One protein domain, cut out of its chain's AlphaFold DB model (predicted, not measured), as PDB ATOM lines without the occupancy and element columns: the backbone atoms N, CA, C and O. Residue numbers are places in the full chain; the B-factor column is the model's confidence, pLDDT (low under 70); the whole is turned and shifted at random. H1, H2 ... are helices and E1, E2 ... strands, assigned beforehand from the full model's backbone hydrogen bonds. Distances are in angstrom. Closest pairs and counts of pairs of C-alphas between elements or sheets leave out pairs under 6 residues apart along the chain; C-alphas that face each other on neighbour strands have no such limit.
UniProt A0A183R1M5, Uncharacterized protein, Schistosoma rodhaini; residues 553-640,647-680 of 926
ATOM      1  N   ARG A 553      99.414  87.600 102.400       86.19
ATOM      2  CA  ARG A 553      98.765  87.592 103.710       86.19
ATOM      3  C   ARG A 553      97.247  87.615 103.531       86.19
ATOM      4  O   ARG A 553      96.757  87.821 102.418       86.19
ATOM      5  N   PRO A 554      96.465  87.411 104.607       82.31
ATOM      6  CA  PRO A 554      95.006  87.412 104.510       82.31
ATOM      7  C   PRO A 554      94.420  88.704 103.923       82.31
ATOM      8  O   PRO A 554      93.385  88.654 103.265       82.31
ATOM      9  N   THR A 555      95.081  89.847 104.144       83.69
ATOM     10  CA  THR A 555      94.587  91.181 103.759       83.69
ATOM     11  C   THR A 555      95.529  91.966 102.846       83.69
ATOM     12  O   THR A 555      95.203  93.089 102.457       83.69
ATOM     13  N   GLU A 556      96.679  91.406 102.472       88.56
ATOM     14  CA  GLU A 556      97.663  92.095 101.637       88.56
ATOM     15  C   GLU A 556      98.504  91.136 100.796       88.56
ATOM     16  O   GLU A 556      98.681  89.973 101.147       88.56
ATOM     17  N   ALA A 557      99.010  91.628  99.671       88.81
ATOM     18  CA  ALA A 557      99.889  90.880  98.782       88.81
ATOM     19  C   ALA A 557     100.942  91.811  98.183       88.81
ATOM     20  O   ALA A 557     100.617  92.915  97.739       88.81
ATOM     21  N   LEU A 558     102.195  91.358  98.144       90.19
ATOM     22  CA  LEU A 558     103.293  92.071  97.498       90.19
ATOM     23  C   LEU A 558     103.606  91.409  96.157       90.19
ATOM     24  O   LEU A 558     103.863  90.206  96.093       90.19
ATOM     25  N   ILE A 559     103.590  92.201  95.090       92.44
ATOM     26  CA  ILE A 559     103.828  91.739  93.720       92.44
ATOM     27  C   ILE A 559     104.957  92.533  93.060       92.44
ATOM     28  O   ILE A 559     105.136  93.713  93.364       92.44
ATOM     29  N   SER A 560     105.691  91.906  92.141       92.69
ATOM     30  CA  SER A 560     106.755  92.534  91.344       92.69
ATOM     31  C   SER A 560     106.759  92.051  89.894       92.69
ATOM     32  O   SER A 560     106.157  91.030  89.569       92.69
ATOM     33  N   TRP A 561     107.404  92.790  88.994       91.62
ATOM     34  CA  TRP A 561     107.558  92.431  87.577       91.62
ATOM     35  C   TRP A 561     108.904  92.918  87.033       91.62
ATOM     36  O   TRP A 561     109.612  93.676  87.689       91.62
ATOM     37  N   LEU A 562     109.256  92.480  85.823       85.50
ATOM     38  CA  LEU A 562     110.422  92.981  85.090       85.50
ATOM     39  C   LEU A 562     110.044  94.218  84.261       85.50
ATOM     40  O   LEU A 562     108.956  94.257  83.674       85.50
ATOM     41  N   SER A 563     110.943  95.204  84.204       81.00
ATOM     42  CA  SER A 563     110.797  96.400  83.358       81.00
ATOM     43  C   SER A 563     110.765  96.033  81.868       81.00
ATOM     44  O   SER A 563     111.314  95.014  81.451       81.00
ATOM     45  N   SER A 564     110.110  96.866  81.060       67.88
ATOM     46  CA  SER A 564     109.971  96.693  79.608       67.88
ATOM     47  C   SER A 564     111.210  97.091  78.797       67.88
ATOM     48  O   SER A 564     111.303  96.727  77.624       67.88
ATOM     49  N   THR A 565     112.142  97.841  79.390       60.19
ATOM     50  CA  THR A 565     113.337  98.390  78.733       60.19
ATOM     51  C   THR A 565     114.603  97.936  79.462       60.19
ATOM     52  O   THR A 565     114.734  98.103  80.673       60.19
ATOM     53  N   SER A 566     115.540  97.329  78.727       46.72
ATOM     54  CA  SER A 566     116.869  96.933  79.226       46.72
ATOM     55  C   SER A 566     117.845  98.111  79.333       46.72
ATOM     56  O   SER A 566     118.891  97.976  79.959       46.72
ATOM     57  N   ASN A 567     117.500  99.258  78.736       42.06
ATOM     58  CA  ASN A 567     118.274 100.495  78.794       42.06
ATOM     59  C   ASN A 567     117.689 101.386  79.900       42.06
ATOM     60  O   ASN A 567     116.539 101.815  79.828       42.06
ATOM     61  N   SER A 568     118.480 101.635  80.936       42.00
ATOM     62  CA  SER A 568     118.084 102.120  82.265       42.00
ATOM     63  C   SER A 568     117.670 103.596  82.384       42.00
ATOM     64  O   SER A 568     117.597 104.094  83.502       42.00
ATOM     65  N   ASN A 569     117.418 104.313  81.282       46.44
ATOM     66  CA  ASN A 569     117.311 105.782  81.311       46.44
ATOM     67  C   ASN A 569     115.930 106.344  80.924       46.44
ATOM     68  O   ASN A 569     115.787 107.559  80.823       46.44
ATOM     69  N   GLU A 570     114.916 105.502  80.703       55.41
ATOM     70  CA  GLU A 570     113.542 105.978  80.499       55.41
ATOM     71  C   GLU A 570     112.775 106.005  81.825       55.41
ATOM     72  O   GLU A 570     112.601 104.969  82.472       55.41
ATOM     73  N   ASP A 571     112.267 107.179  82.205       62.06
ATOM     74  CA  ASP A 571     111.302 107.292  83.297       62.06
ATOM     75  C   ASP A 571     110.019 106.545  82.902       62.06
ATOM     76  O   ASP A 571     109.491 106.735  81.806       62.06
ATOM     77  N   LEU A 572     109.488 105.692  83.782       73.94
ATOM     78  CA  LEU A 572     108.272 104.915  83.521       73.94
ATOM     79  C   LEU A 572     107.335 104.944  84.728       73.94
ATOM     80  O   LEU A 572     107.756 104.770  85.867       73.94
ATOM     81  N   ILE A 573     106.034 105.089  84.466       79.81
ATOM     82  CA  ILE A 573     104.984 104.869  85.471       79.81
ATOM     83  C   ILE A 573     104.203 103.619  85.129       79.81
ATOM     84  O   ILE A 573     103.781 103.418  83.991       79.81
ATOM     85  N   TYR A 574     103.920 102.818  86.146       88.69
ATOM     86  CA  TYR A 574     103.138 101.606  86.020       88.69
ATOM     87  C   TYR A 574     101.719 101.807  86.547       88.69
ATOM     88  O   TYR A 574     101.498 102.421  87.591       88.69
ATOM     89  N   ARG A 575     100.741 101.251  85.832       92.56
ATOM     90  CA  ARG A 575      99.345 101.126  86.266       92.56
ATOM     91  C   ARG A 575      99.020  99.667  86.515       92.56
ATOM     92  O   ARG A 575      99.315  98.821  85.671       92.56
ATOM     93  N   LEU A 576      98.340  99.406  87.627       93.75
ATOM     94  CA  LEU A 576      97.935  98.070  88.034       93.75
ATOM     95  C   LEU A 576      96.423  97.909  88.043       93.75
ATOM     96  O   LEU A 576      95.701  98.709  88.640       93.75
ATOM     97  N   ASP A 577      95.975  96.804  87.452       93.94
ATOM     98  CA  ASP A 577      94.591  96.352  87.525       93.94
ATOM     99  C   ASP A 577      94.530  94.967  88.179       93.94
ATOM    100  O   ASP A 577      95.332  94.083  87.865       93.94
ATOM    101  N   ILE A 578      93.533  94.757  89.035       93.38
ATOM    102  CA  ILE A 578      93.230  93.490  89.699       93.38
ATOM    103  C   ILE A 578      91.892  92.931  89.227       93.38
ATOM    104  O   ILE A 578      90.946  93.667  88.972       93.38
ATOM    105  N   LYS A 579      91.796  91.612  89.129       92.12
ATOM    106  CA  LYS A 579      90.590  90.885  88.752       92.12
ATOM    107  C   LYS A 579      90.083  90.072  89.933       92.12
ATOM    108  O   LYS A 579      90.832  89.232  90.428       92.12
ATOM    109  N   TYR A 580      88.831  90.279  90.338       86.88
ATOM    110  CA  TYR A 580      88.145  89.483  91.363       86.88
ATOM    111  C   TYR A 580      86.628  89.484  91.137       86.88
ATOM    112  O   TYR A 580      86.125  90.271  90.335       86.88
ATOM    113  N   SER A 581      85.917  88.580  91.812       79.00
ATOM    114  CA  SER A 581      84.448  88.524  91.819       79.00
ATOM    115  C   SER A 581      83.924  89.182  93.093       79.00
ATOM    116  O   SER A 581      84.293  88.770  94.191       79.00
ATOM    117  N   ASP A 582      83.075  90.203  92.962       65.06
ATOM    118  CA  ASP A 582      82.475  90.896  94.113       65.06
ATOM    119  C   ASP A 582      81.417  90.044  94.838       65.06
ATOM    120  O   ASP A 582      81.189  90.228  96.038       65.06
ATOM    121  N   ARG A 583      80.797  89.102  94.113       68.62
ATOM    122  CA  ARG A 583      79.782  88.146  94.582       68.62
ATOM    123  C   ARG A 583      80.028  86.770  93.965       68.62
ATOM    124  O   ARG A 583      80.487  86.690  92.828       68.62
ATOM    125  N   ASP A 584      79.637  85.705  94.667       61.09
ATOM    126  CA  ASP A 584      79.853  84.309  94.239       61.09
ATOM    127  C   ASP A 584      79.245  83.960  92.861       61.09
ATOM    128  O   ASP A 584      79.673  82.995  92.233       61.09
ATOM    129  N   ASN A 585      78.301  84.766  92.355       61.06
ATOM    130  CA  ASN A 585      77.593  84.539  91.088       61.06
ATOM    131  C   ASN A 585      77.914  85.552  89.967       61.06
ATOM    132  O   ASN A 585      77.285  85.493  88.912       61.06
ATOM    133  N   GLU A 586      78.858  86.480  90.158       70.12
ATOM    134  CA  GLU A 586      79.239  87.453  89.120       70.12
ATOM    135  C   GLU A 586      80.579  87.090  88.454       70.12
ATOM    136  O   GLU A 586      81.533  86.682  89.136       70.12
ATOM    137  N   PRO A 587      80.689  87.235  87.116       74.12
ATOM    138  CA  PRO A 587      81.935  86.963  86.421       74.12
ATOM    139  C   PRO A 587      83.011  87.950  86.893       74.12
ATOM    140  O   PRO A 587      82.744  89.147  86.997       74.12
ATOM    141  N   PRO A 588      84.245  87.485  87.150       80.25
ATOM    142  CA  PRO A 588      85.292  88.350  87.664       80.25
ATOM    143  C   PRO A 588      85.620  89.444  86.639       80.25
ATOM    144  O   PRO A 588      85.865  89.150  85.462       80.25
ATOM    145  N   SER A 589      85.664  90.697  87.082       86.06
ATOM    146  CA  SER A 589      85.944  91.884  86.264       86.06
ATOM    147  C   SER A 589      87.258  92.543  86.693       86.06
ATOM    148  O   SER A 589      87.754  92.317  87.797       86.06
ATOM    149  N   TRP A 590      87.875  93.296  85.776       89.69
ATOM    150  CA  TRP A 590      89.109  94.038  86.054       89.69
ATOM    151  C   TRP A 590      88.779  95.387  86.692       89.69
ATOM    152  O   TRP A 590      88.036  96.180  86.119       89.69
ATOM    153  N   HIS A 591      89.395  95.656  87.835       88.62
ATOM    154  CA  HIS A 591      89.302  96.894  88.592       88.62
ATOM    155  C   HIS A 591      90.687  97.532  88.676       88.62
ATOM    156  O   HIS A 591      91.686  96.834  88.847       88.62
ATOM    157  N   ARG A 592      90.764  98.858  88.562       89.12
ATOM    158  CA  ARG A 592      92.029  99.583  88.726       89.12
ATOM    159  C   ARG A 592      92.388  99.641  90.207       89.12
ATOM    160  O   ARG A 592      91.568 100.084  91.002       89.12
ATOM    161  N   LEU A 593      93.605  99.226  90.548       87.19
ATOM    162  CA  LEU A 593      94.147  99.372  91.900       87.19
ATOM    163  C   LEU A 593      94.786 100.742  92.095       87.19
ATOM    164  O   LEU A 593      94.494 101.431  93.062       87.19
ATOM    165  N   GLY A 594      95.668 101.128  91.177       86.56
ATOM    166  CA  GLY A 594      96.452 102.343  91.333       86.56
ATOM    167  C   GLY A 594      97.673 102.379  90.430       86.56
ATOM    168  O   GLY A 594      97.759 101.664  89.425       86.56
ATOM    169  N   PHE A 595      98.600 103.248  90.805       84.12
ATOM    170  CA  PHE A 595      99.796 103.590  90.058       84.12
ATOM    171  C   PHE A 595     101.026 103.465  90.952       84.12
ATOM    172  O   PHE A 595     100.942 103.674  92.163       84.12
ATOM    173  N   THR A 596     102.164 103.134  90.354       80.31
ATOM    174  CA  THR A 596     103.461 103.083  91.038       80.31
ATOM    175  C   THR A 596     104.584 103.470  90.090       80.31
ATOM    176  O   THR A 596     104.477 103.292  88.877       80.31
ATOM    177  N   VAL A 597     105.656 104.000  90.659       76.00
ATOM    178  CA  VAL A 597     106.914 104.309  89.958       76.00
ATOM    179  C   VAL A 597     107.924 103.158  90.059       76.00
ATOM    180  O   VAL A 597     108.938 103.147  89.374       76.00
ATOM    181  N   ASP A 598     107.648 102.173  90.915       78.62
ATOM    182  CA  ASP A 598     108.486 100.995  91.117       78.62
ATOM    183  C   ASP A 598     108.001  99.795  90.302       78.62
ATOM    184  O   ASP A 598     106.809  99.630  90.053       78.62
ATOM    185  N   CYS A 599     108.903  98.850  90.023       85.31
ATOM    186  CA  CYS A 599     108.549  97.521  89.504       85.31
ATOM    187  C   CYS A 599     107.963  96.577  90.582       85.31
ATOM    188  O   CYS A 599     108.061  95.352  90.479       85.31
ATOM    189  N   ARG A 600     107.382  97.145  91.648       85.62
ATOM    190  CA  ARG A 600     106.700  96.444  92.742       85.62
ATOM    191  C   ARG A 600     105.480  97.232  93.219       85.62
ATOM    192  O   ARG A 600     105.452  98.459  93.130       85.62
ATOM    193  N   TYR A 601     104.483  96.526  93.744       90.19
ATOM    194  CA  TYR A 601     103.261  97.121  94.292       90.19
ATOM    195  C   TYR A 601     102.765  96.333  95.506       90.19
ATOM    196  O   TYR A 601     102.663  95.105  95.451       90.19
ATOM    197  N   LEU A 602     102.429  97.037  96.589       90.00
ATOM    198  CA  LEU A 602     101.826  96.441  97.780       90.00
ATOM    199  C   LEU A 602     100.309  96.629  97.727       90.00
ATOM    200  O   LEU A 602      99.799  97.726  97.961       90.00
ATOM    201  N   ILE A 603      99.592  95.541  97.457       89.81
ATOM    202  CA  ILE A 603      98.131  95.509  97.455       89.81
ATOM    203  C   ILE A 603      97.658  95.368  98.899       89.81
ATOM    204  O   ILE A 603      98.021  94.408  99.576       89.81
ATOM    205  N   ASN A 604      96.843  96.308  99.366       86.44
ATOM    206  CA  ASN A 604      96.216  96.279 100.684       86.44
ATOM    207  C   ASN A 604      94.707  95.998 100.567       86.44
ATOM    208  O   ASN A 604      94.142  95.995  99.475       86.44
ATOM    209  N   ASN A 605      94.056  95.759 101.709       83.25
ATOM    210  CA  ASN A 605      92.604  95.580 101.821       83.25
ATOM    211  C   ASN A 605      92.031  94.406 100.999       83.25
ATOM    212  O   ASN A 605      90.887  94.455 100.544       83.25
ATOM    213  N   LEU A 606      92.807  93.332 100.824       86.69
ATOM    214  CA  LEU A 606      92.309  92.097 100.215       86.69
ATOM    215  C   LEU A 606      91.330  91.372 101.152       86.69
ATOM    216  O   LEU A 606      91.428  91.470 102.377       86.69
ATOM    217  N   ARG A 607      90.377  90.632 100.574       85.50
ATOM    218  CA  ARG A 607      89.416  89.821 101.332       85.50
ATOM    219  C   ARG A 607      89.961  88.396 101.495       85.50
ATOM    220  O   ARG A 607      90.203  87.758 100.470       85.50
ATOM    221  N   PRO A 608      90.082  87.868 102.728       84.81
ATOM    222  CA  PRO A 608      90.536  86.500 102.971       84.81
ATOM    223  C   PRO A 608      89.724  85.460 102.184       84.81
ATOM    224  O   PRO A 608      88.506  85.575 102.057       84.81
ATOM    225  N   GLY A 609      90.385  84.422 101.667       81.75
ATOM    226  CA  GLY A 609      89.744  83.355 100.888       81.75
ATOM    227  C   GLY A 609      89.297  83.705  99.457       81.75
ATOM    228  O   GLY A 609      88.767  82.822  98.772       81.75
ATOM    229  N   VAL A 610      89.526  84.926  98.958       85.12
ATOM    230  CA  VAL A 610      89.124  85.340  97.597       85.12
ATOM    231  C   VAL A 610      90.250  85.102  96.580       85.12
ATOM    232  O   VAL A 610      91.434  85.146  96.916       85.12
ATOM    233  N   TYR A 611      89.874  84.780  95.335       88.31
ATOM    234  CA  TYR A 611      90.798  84.552  94.218       88.31
ATOM    235  C   TYR A 611      91.015  85.832  93.405       88.31
ATOM    236  O   TYR A 611      90.052  86.458  92.958       88.31
ATOM    237  N   TYR A 612      92.280  86.169  93.162       91.19
ATOM    238  CA  TYR A 612      92.708  87.397  92.499       91.19
ATOM    239  C   TYR A 612      93.649  87.115  91.318       91.19
ATOM    240  O   TYR A 612      94.406  86.142  91.322       91.19
ATOM    241  N   ARG A 613      93.636  87.987  90.300       92.56
ATOM    242  CA  ARG A 613      94.667  88.072  89.240       92.56
ATOM    243  C   ARG A 613      95.079  89.518  89.017       92.56
ATOM    244  O   ARG A 613      94.228  90.390  89.116       92.56
ATOM    245  N   VAL A 614      96.331  89.772  88.654       94.00
ATOM    246  CA  VAL A 614      96.843  91.138  88.449       94.00
ATOM    247  C   VAL A 614      97.472  91.284  87.065       94.00
ATOM    248  O   VAL A 614      98.040  90.332  86.535       94.00
ATOM    249  N   ARG A 615      97.368  92.468  86.464       94.25
ATOM    250  CA  ARG A 615      98.093  92.851  85.242       94.25
ATOM    251  C   ARG A 615      98.649  94.265  85.387       94.25
ATOM    252  O   ARG A 615      98.062  95.085  86.094       94.25
ATOM    253  N   VAL A 616      99.745  94.544  84.688       94.62
ATOM    254  CA  VAL A 616     100.465  95.822  84.757       94.62
ATOM    255  C   VAL A 616     100.582  96.416  83.354       94.62
ATOM    256  O   VAL A 616     100.672  95.681  82.380       94.62
ATOM    257  N   SER A 617     100.573  97.735  83.218       91.94
ATOM    258  CA  SER A 617     100.896  98.450  81.972       91.94
ATOM    259  C   SER A 617     101.854  99.593  82.314       91.94
ATOM    260  O   SER A 617     101.735 100.157  83.400       91.94
ATOM    261  N   ALA A 618     102.806  99.899  81.430       89.19
ATOM    262  CA  ALA A 618     103.770 100.988  81.602       89.19
ATOM    263  C   ALA A 618     103.387 102.208  80.754       89.19
ATOM    264  O   ALA A 618     102.784 102.062  79.690       89.19
ATOM    265  N   ARG A 619     103.754 103.403  81.215       80.44
ATOM    266  CA  ARG A 619     103.603 104.673  80.501       80.44
ATOM    267  C   ARG A 619     104.937 105.402  80.449       80.44
ATOM    268  O   ARG A 619     105.556 105.565  81.497       80.44
ATOM    269  N   ASN A 620     105.293 105.889  79.265       72.12
ATOM    270  CA  ASN A 620     106.339 106.891  79.050       72.12
ATOM    271  C   ASN A 620     105.707 108.224  78.593       72.12
ATOM    272  O   ASN A 620     104.482 108.383  78.624       72.12
ATOM    273  N   ALA A 621     106.536 109.168  78.146       58.12
ATOM    274  CA  ALA A 621     106.085 110.455  77.618       58.12
ATOM    275  C   ALA A 621     105.128 110.345  76.408       58.12
ATOM    276  O   ALA A 621     104.325 111.247  76.180       58.12
ATOM    277  N   PHE A 622     105.174 109.234  75.661       61.72
ATOM    278  CA  PHE A 622     104.401 109.016  74.435       61.72
ATOM    279  C   PHE A 622     103.051 108.332  74.672       61.72
ATOM    280  O   PHE A 622     102.144 108.456  73.850       61.72
ATOM    281  N   GLY A 623     102.871 107.625  75.791       68.12
ATOM    282  CA  GLY A 623     101.578 107.039  76.139       68.12
ATOM    283  C   GLY A 623     101.651 105.740  76.930       68.12
ATOM    284  O   GLY A 623     102.706 105.310  77.391       68.12
ATOM    285  N   TRP A 624     100.479 105.128  77.128       79.56
ATOM    286  CA  TRP A 624     100.359 103.824  77.784       79.56
ATOM    287  C   TRP A 624     100.674 102.706  76.792       79.56
ATOM    288  O   TRP A 624      99.981 102.557  75.789       79.56
ATOM    289  N   GLY A 625     101.661 101.883  77.129       81.75
ATOM    290  CA  GLY A 625     101.941 100.633  76.443       81.75
ATOM    291  C   GLY A 625     100.894  99.555  76.733       81.75
ATOM    292  O   GLY A 625     100.030  99.682  77.613       81.75
ATOM    293  N   ASN A 626     100.998  98.444  76.010       87.06
ATOM    294  CA  ASN A 626     100.116  97.295  76.198       87.06
ATOM    295  C   ASN A 626     100.225  96.705  77.615       87.06
ATOM    296  O   ASN A 626     101.249  96.817  78.292       87.06
ATOM    297  N   TYR A 627      99.152  96.056  78.074       91.94
ATOM    298  CA  TYR A 627      99.180  95.331  79.343       91.94
ATOM    299  C   TYR A 627     100.097  94.105  79.264       91.94
ATOM    300  O   TYR A 627     100.151  93.414  78.247       91.94
ATOM    301  N   SER A 628     100.749  93.807  80.383       92.56
ATOM    302  CA  SER A 628     101.484  92.575  80.625       92.56
ATOM    303  C   SER A 628     100.564  91.357  80.518       92.56
ATOM    304  O   SER A 628      99.345  91.430  80.726       92.56
ATOM    305  N   ILE A 629     101.171  90.188  80.317       90.12
ATOM    306  CA  ILE A 629     100.499  88.917  80.598       90.12
ATOM    307  C   ILE A 629     100.080  88.927  82.077       90.12
ATOM    308  O   ILE A 629     100.864  89.310  82.949       90.12
ATOM    309  N   ALA A 630      98.834  88.544  82.365       90.56
ATOM    310  CA  ALA A 630      98.316  88.533  83.730       90.56
ATOM    311  C   ALA A 630      99.096  87.555  84.631       90.56
ATOM    312  O   ALA A 630      99.586  86.510  84.183       90.56
ATOM    313  N   SER A 631      99.167  87.870  85.923       92.50
ATOM    314  CA  SER A 631      99.767  87.018  86.948       92.50
ATOM    315  C   SER A 631      99.134  85.621  86.956       92.50
ATOM    316  O   SER A 631      98.008  85.406  86.486       92.50
ATOM    317  N   SER A 632      99.841  84.638  87.516       88.69
ATOM    318  CA  SER A 632      99.160  83.446  88.025       88.69
ATOM    319  C   SER A 632      98.114  83.903  89.046       88.69
ATOM    320  O   SER A 632      98.337  84.852  89.802       88.69
ATOM    321  N   GLY A 633      96.921  83.311  89.004       86.19
ATOM    322  CA  GLY A 633      95.903  83.702  89.970       86.19
ATOM    323  C   GLY A 633      96.182  83.084  91.327       86.19
ATOM    324  O   GLY A 633      96.577  81.922  91.407       86.19
ATOM    325  N   PHE A 634      95.983  83.878  92.369       87.94
ATOM    326  CA  PHE A 634      96.341  83.545  93.739       87.94
ATOM    327  C   PHE A 634      95.136  83.709  94.662       87.94
ATOM    328  O   PHE A 634      94.210  84.465  94.363       87.94
ATOM    329  N   ARG A 635      95.138  82.986  95.784       87.69
ATOM    330  CA  ARG A 635      94.070  83.029  96.787       87.69
ATOM    331  C   ARG A 635      94.648  83.458  98.125       87.69
ATOM    332  O   ARG A 635      95.616  82.861  98.582       87.69
ATOM    333  N   THR A 636      94.060  84.472  98.748       85.56
ATOM    334  CA  THR A 636      94.492  84.933 100.078       85.56
ATOM    335  C   THR A 636      94.190  83.879 101.151       85.56
ATOM    336  O   THR A 636      93.087  83.317 101.125       85.56
ATOM    337  N   PRO A 637      95.102  83.631 102.109       82.81
ATOM    338  CA  PRO A 637      94.878  82.699 103.214       82.81
ATOM    339  C   PRO A 637      93.633  83.046 104.045       82.81
ATOM    340  O   PRO A 637      93.300  84.218 104.222       82.81
ATOM    341  N   ILE A 638      92.953  82.025 104.573       78.12
ATOM    342  CA  ILE A 638      91.859  82.172 105.547       78.12
ATOM    343  C   ILE A 638      92.492  82.146 106.947       78.12
ATOM    344  O   ILE A 638      93.361  81.316 107.201       78.12
ATOM    345  N   VAL A 639      92.100  83.088 107.810       67.38
ATOM    346  CA  VAL A 639      92.724  83.415 109.110       67.38
ATOM    347  C   VAL A 639      93.169  82.178 109.915       67.38
ATOM    348  O   VAL A 639      92.340  81.352 110.286       67.38
ATOM    349  N   SER A 640      94.460  82.111 110.262       55.56
ATOM    350  CA  SER A 640      94.994  81.329 111.387       55.56
ATOM    351  C   SER A 640      95.562  82.291 112.442       55.56
ATOM    352  O   SER A 640      96.033  83.377 112.105       55.56
ATOM    353  N   ILE A 647     103.662  92.337 105.862       78.50
ATOM    354  CA  ILE A 647     104.697  91.854 104.919       78.50
ATOM    355  C   ILE A 647     105.960  92.716 105.015       78.50
ATOM    356  O   ILE A 647     107.078  92.210 105.026       78.50
ATOM    357  N   LEU A 648     105.769  94.034 105.082       78.31
ATOM    358  CA  LEU A 648     106.842  95.017 105.171       78.31
ATOM    359  C   LEU A 648     106.889  95.648 106.559       78.31
ATOM    360  O   LEU A 648     105.873  95.725 107.260       78.31
ATOM    361  N   SER A 649     108.062  96.166 106.926       79.75
ATOM    362  CA  SER A 649     108.223  96.953 108.150       79.75
ATOM    363  C   SER A 649     107.305  98.192 108.137       79.75
ATOM    364  O   SER A 649     107.006  98.732 107.066       79.75
ATOM    365  N   PRO A 650     106.864  98.708 109.301       75.50
ATOM    366  CA  PRO A 650     105.990  99.885 109.361       75.50
ATOM    367  C   PRO A 650     106.568 101.123 108.658       75.50
ATOM    368  O   PRO A 650     105.818 101.912 108.081       75.50
ATOM    369  N   ASN A 651     107.894 101.281 108.689       66.31
ATOM    370  CA  ASN A 651     108.593 102.396 108.053       66.31
ATOM    371  C   ASN A 651     108.613 102.249 106.529       66.31
ATOM    372  O   ASN A 651     108.257 103.192 105.825       66.31
ATOM    373  N   GLU A 652     108.943 101.060 106.019       67.94
ATOM    374  CA  GLU A 652     108.934 100.789 104.577       67.94
ATOM    375  C   GLU A 652     107.513 100.881 104.005       67.94
ATOM    376  O   GLU A 652     107.294 101.492 102.961       67.94
ATOM    377  N   ARG A 653     106.517 100.385 104.747       75.19
ATOM    378  CA  ARG A 653     105.099 100.521 104.403       75.19
ATOM    379  C   ARG A 653     104.689 101.989 104.256       75.19
ATOM    380  O   ARG A 653     104.080 102.354 103.252       75.19
ATOM    381  N   LYS A 654     105.017 102.835 105.242       68.69
ATOM    382  CA  LYS A 654     104.730 104.280 105.188       68.69
ATOM    383  C   LYS A 654     105.443 104.951 104.018       68.69
ATOM    384  O   LYS A 654     104.843 105.784 103.351       68.69
ATOM    385  N   TRP A 655     106.693 104.583 103.755       62.84
ATOM    386  CA  TRP A 655     107.464 105.146 102.650       62.84
ATOM    387  C   TRP A 655     106.835 104.820 101.288       62.84
ATOM    388  O   TRP A 655     106.599 105.731 100.496       62.84
ATOM    389  N   ILE A 656     106.458 103.558 101.053       65.50
ATOM    390  CA  ILE A 656     105.826 103.135  99.796       65.50
ATOM    391  C   ILE A 656     104.489 103.859  99.569       65.50
ATOM    392  O   ILE A 656     104.288 104.421  98.494       65.50
ATOM    393  N   PHE A 657     103.589 103.890 100.561       68.06
ATOM    394  CA  PHE A 657     102.271 104.536 100.414       68.06
ATOM    395  C   PHE A 657     102.325 106.062 100.298       68.06
ATOM    396  O   PHE A 657     101.408 106.649  99.733       68.06
ATOM    397  N   ASN A 658     103.360 106.702 100.842       57.91
ATOM    398  CA  ASN A 658     103.487 108.155 100.769       57.91
ATOM    399  C   ASN A 658     104.168 108.621  99.479       57.91
ATOM    400  O   ASN A 658     103.847 109.705  99.006       57.91
ATOM    401  N   TRP A 659     105.103 107.833  98.936       50.97
ATOM    402  CA  TRP A 659     106.027 108.324  97.905       50.97
ATOM    403  C   TRP A 659     106.084 107.491  96.629       50.97
ATOM    404  O   TRP A 659     106.481 108.014  95.591       50.97
ATOM    405  N   ARG A 660     105.748 106.196  96.679       60.66
ATOM    406  CA  ARG A 660     105.990 105.283  95.544       60.66
ATOM    407  C   ARG A 660     104.722 104.753  94.894       60.66
ATOM    408  O   ARG A 660     104.745 104.501  93.694       60.66
ATOM    409  N   GLN A 661     103.624 104.615  95.640       76.12
ATOM    410  CA  GLN A 661     102.353 104.117  95.110       76.12
ATOM    411  C   GLN A 661     101.155 104.954  95.562       76.12
ATOM    412  O   GLN A 661     101.101 105.410  96.702       76.12
ATOM    413  N   SER A 662     100.161 105.103  94.687       73.56
ATOM    414  CA  SER A 662      98.881 105.725  95.033       73.56
ATOM    415  C   SER A 662      97.745 105.241  94.135       73.56
ATOM    416  O   SER A 662      97.950 104.919  92.967       73.56
ATOM    417  N   GLU A 663      96.519 105.243  94.660       75.00
ATOM    418  CA  GLU A 663      95.297 104.997  93.880       75.00
ATOM    419  C   GLU A 663      95.099 106.064  92.794       75.00
ATOM    420  O   GLU A 663      94.567 105.790  91.715       75.00
ATOM    421  N   ASN A 664      95.567 107.286  93.067       65.81
ATOM    422  CA  ASN A 664      95.498 108.405  92.145       65.81
ATOM    423  C   ASN A 664      96.896 108.787  91.662       65.81
ATOM    424  O   ASN A 664      97.752 109.181  92.451       65.81
ATOM    425  N   ILE A 665      97.099 108.749  90.349       57.50
ATOM    426  CA  ILE A 665      98.354 109.159  89.709       57.50
ATOM    427  C   ILE A 665      98.752 110.602  90.057       57.50
ATOM    428  O   ILE A 665      99.936 110.903  90.099       57.50
ATOM    429  N   TYR A 666      97.799 111.478  90.402       52.56
ATOM    430  CA  TYR A 666      98.084 112.858  90.829       52.56
ATOM    431  C   TYR A 666      98.801 112.957  92.175       52.56
ATOM    432  O   TYR A 666      99.427 113.972  92.449       52.56
ATOM    433  N   ALA A 667      98.710 111.926  93.014       49.31
ATOM    434  CA  ALA A 667      99.449 111.868  94.272       49.31
ATOM    435  C   ALA A 667     100.904 111.400  94.076       49.31
ATOM    436  O   ALA A 667     101.678 111.446  95.021       49.31
ATOM    437  N   LEU A 668     101.276 110.984  92.858       51.22
ATOM    438  CA  LEU A 668     102.656 110.719  92.438       51.22
ATOM    439  C   LEU A 668     103.237 111.927  91.680       51.22
ATOM    440  O   LEU A 668     104.040 111.757  90.766       51.22
ATOM    441  N   SER A 669     102.797 113.146  92.024       44.34
ATOM    442  CA  SER A 669     103.106 114.408  91.326       44.34
ATOM    443  C   SER A 669     104.591 114.739  91.210       44.34
ATOM    444  O   SER A 669     104.953 115.640  90.464       44.34
ATOM    445  N   ASP A 670     105.440 114.025  91.934       42.22
ATOM    446  CA  ASP A 670     106.886 114.209  91.918       42.22
ATOM    447  C   ASP A 670     107.538 113.479  90.726       42.22
ATOM    448  O   ASP A 670     108.710 113.693  90.431       42.22
ATOM    449  N   HIS A 671     106.782 112.631  90.014       44.97
ATOM    450  CA  HIS A 671     107.249 111.896  88.841       44.97
ATOM    451  C   HIS A 671     106.865 112.618  87.531       44.97
ATOM    452  O   HIS A 671     105.678 112.906  87.323       44.97
ATOM    453  N   PRO A 672     107.807 112.847  86.591       48.62
ATOM    454  CA  PRO A 672     107.587 113.682  85.399       48.62
ATOM    455  C   PRO A 672     106.395 113.223  84.539       48.62
ATOM    456  O   PRO A 672     105.568 114.026  84.106       48.62
ATOM    457  N   ILE A 673     106.217 111.910  84.383       55.69
ATOM    458  CA  ILE A 673     105.110 111.322  83.604       55.69
ATOM    459  C   ILE A 673     103.736 111.432  84.298       55.69
ATOM    460  O   ILE A 673     102.703 111.487  83.623       55.69
ATOM    461  N   ALA A 674     103.685 111.487  85.635       51.72
ATOM    462  CA  ALA A 674     102.427 111.623  86.379       51.72
ATOM    463  C   ALA A 674     101.843 113.026  86.201       51.72
ATOM    464  O   ALA A 674     100.632 113.186  86.015       51.72
ATOM    465  N   LEU A 675     102.723 114.033  86.206       48.25
ATOM    466  CA  LEU A 675     102.380 115.424  85.930       48.25
ATOM    467  C   LEU A 675     101.791 115.582  84.528       48.25
ATOM    468  O   LEU A 675     100.758 116.236  84.382       48.25
ATOM    469  N   GLN A 676     102.387 114.938  83.523       48.28
ATOM    470  CA  GLN A 676     101.901 114.980  82.142       48.28
ATOM    471  C   GLN A 676     100.467 114.423  82.023       48.28
ATOM    472  O   GLN A 676      99.586 115.080  81.479       48.28
ATOM    473  N   TYR A 677     100.172 113.270  82.636       51.12
ATOM    474  CA  TYR A 677      98.824 112.677  82.600       51.12
ATOM    475  C   TYR A 677      97.729 113.548  83.245       51.12
ATOM    476  O   TYR A 677      96.569 113.503  82.832       51.12
ATOM    477  N   ALA A 678      98.065 114.350  84.260       46.38
ATOM    478  CA  ALA A 678      97.118 115.264  84.907       46.38
ATOM    479  C   ALA A 678      96.657 116.413  84.014       46.38
ATOM    480  O   ALA A 678      95.576 116.977  84.212       46.38
ATOM    481  N   ILE A 679      97.474 116.768  83.032       43.12
ATOM    482  CA  ILE A 679      97.223 117.884  82.131       43.12
ATOM    483  C   ILE A 679      96.188 117.477  81.074       43.12
ATOM    484  O   ILE A 679      95.216 118.218  80.876       43.12
ATOM    485  N   ASP A 680      96.310 116.261  80.535       43.50
ATOM    486  CA  ASP A 680      95.418 115.644  79.540       43.50
ATOM    487  C   ASP A 680      93.915 115.677  79.896       43.50
ATOM    488  O   ASP A 680      93.065 115.875  79.032       43.50
TER     489      ASP A 680
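Overview. This is residues 553 to 640 and 647 to 680 of the 926 residues of an uncharacterized protein of Schistosoma rodhaini (UniProt A0A183R1M5). A strongly twisted sheet of three long strands, E3, E2 and E5, has a small two-strand sheet, E1 and E4, on one side, and three helices, H1, H2 and H3, gather toward the end where E2 begins and E3 and E5 end. The printed part has 122 residues, with five named strands, E1 to E5, followed by three named helices. Both sheets, ordered E3 E2 E5 and E1 E4, are antiparallel; the class is mixed, with under half of the residues in named elements. The whole is compact, with a radius of gyration of the C-alphas of 15.2 A and spans of 43 by 34 by 29 A.

Arrangement. E1, residues 557 to 560, is antiparallel to E4, residues 600 to 603, with N 603 and O 557 at 2.8 A. E2, residues 573 to 580, forms a hairpin with E3, residues 589 to 596, with N 576 and O 594 at 2.9 A. E5, residues 611 to 620, is antiparallel to E2, with N 579 and O 613 at 2.7 A. E2 and E4 are near each other. H1, residues 650 to 660, is near E4. H2, residues 665 to 668, touches H3, residues 672 to 680; their closest C-alphas, of Ile 665 and Ala 674, are 5.8 A apart. H3 only grazes the three-strand sheet, with residues 672 to 677. Each O i to N i+4 pair is within hydrogen-bond range in H1, and 3 of 5 in H3; H2 is too short for one.

Along the chain. E1 spans 10.3 A from C-alpha 557 at (99.889, 90.880, 98.782). E2 spans 23.6 A, E3 21.3 A, E4 9.8 A, E5 31.2 A, H1 14.8 A and H2 5.3 A. H3 spans 13.6 A, to C-alpha 680 at (95.418, 115.644, 79.540).

Size, cuts and confidence. Residues 641 to 646 are not printed; C-alphas 640 and 647 are 15.7 A apart. E1 to E2 is a long link. Mean pLDDT of the printed part is 75.0, with residues 664 to 680 among those under 70.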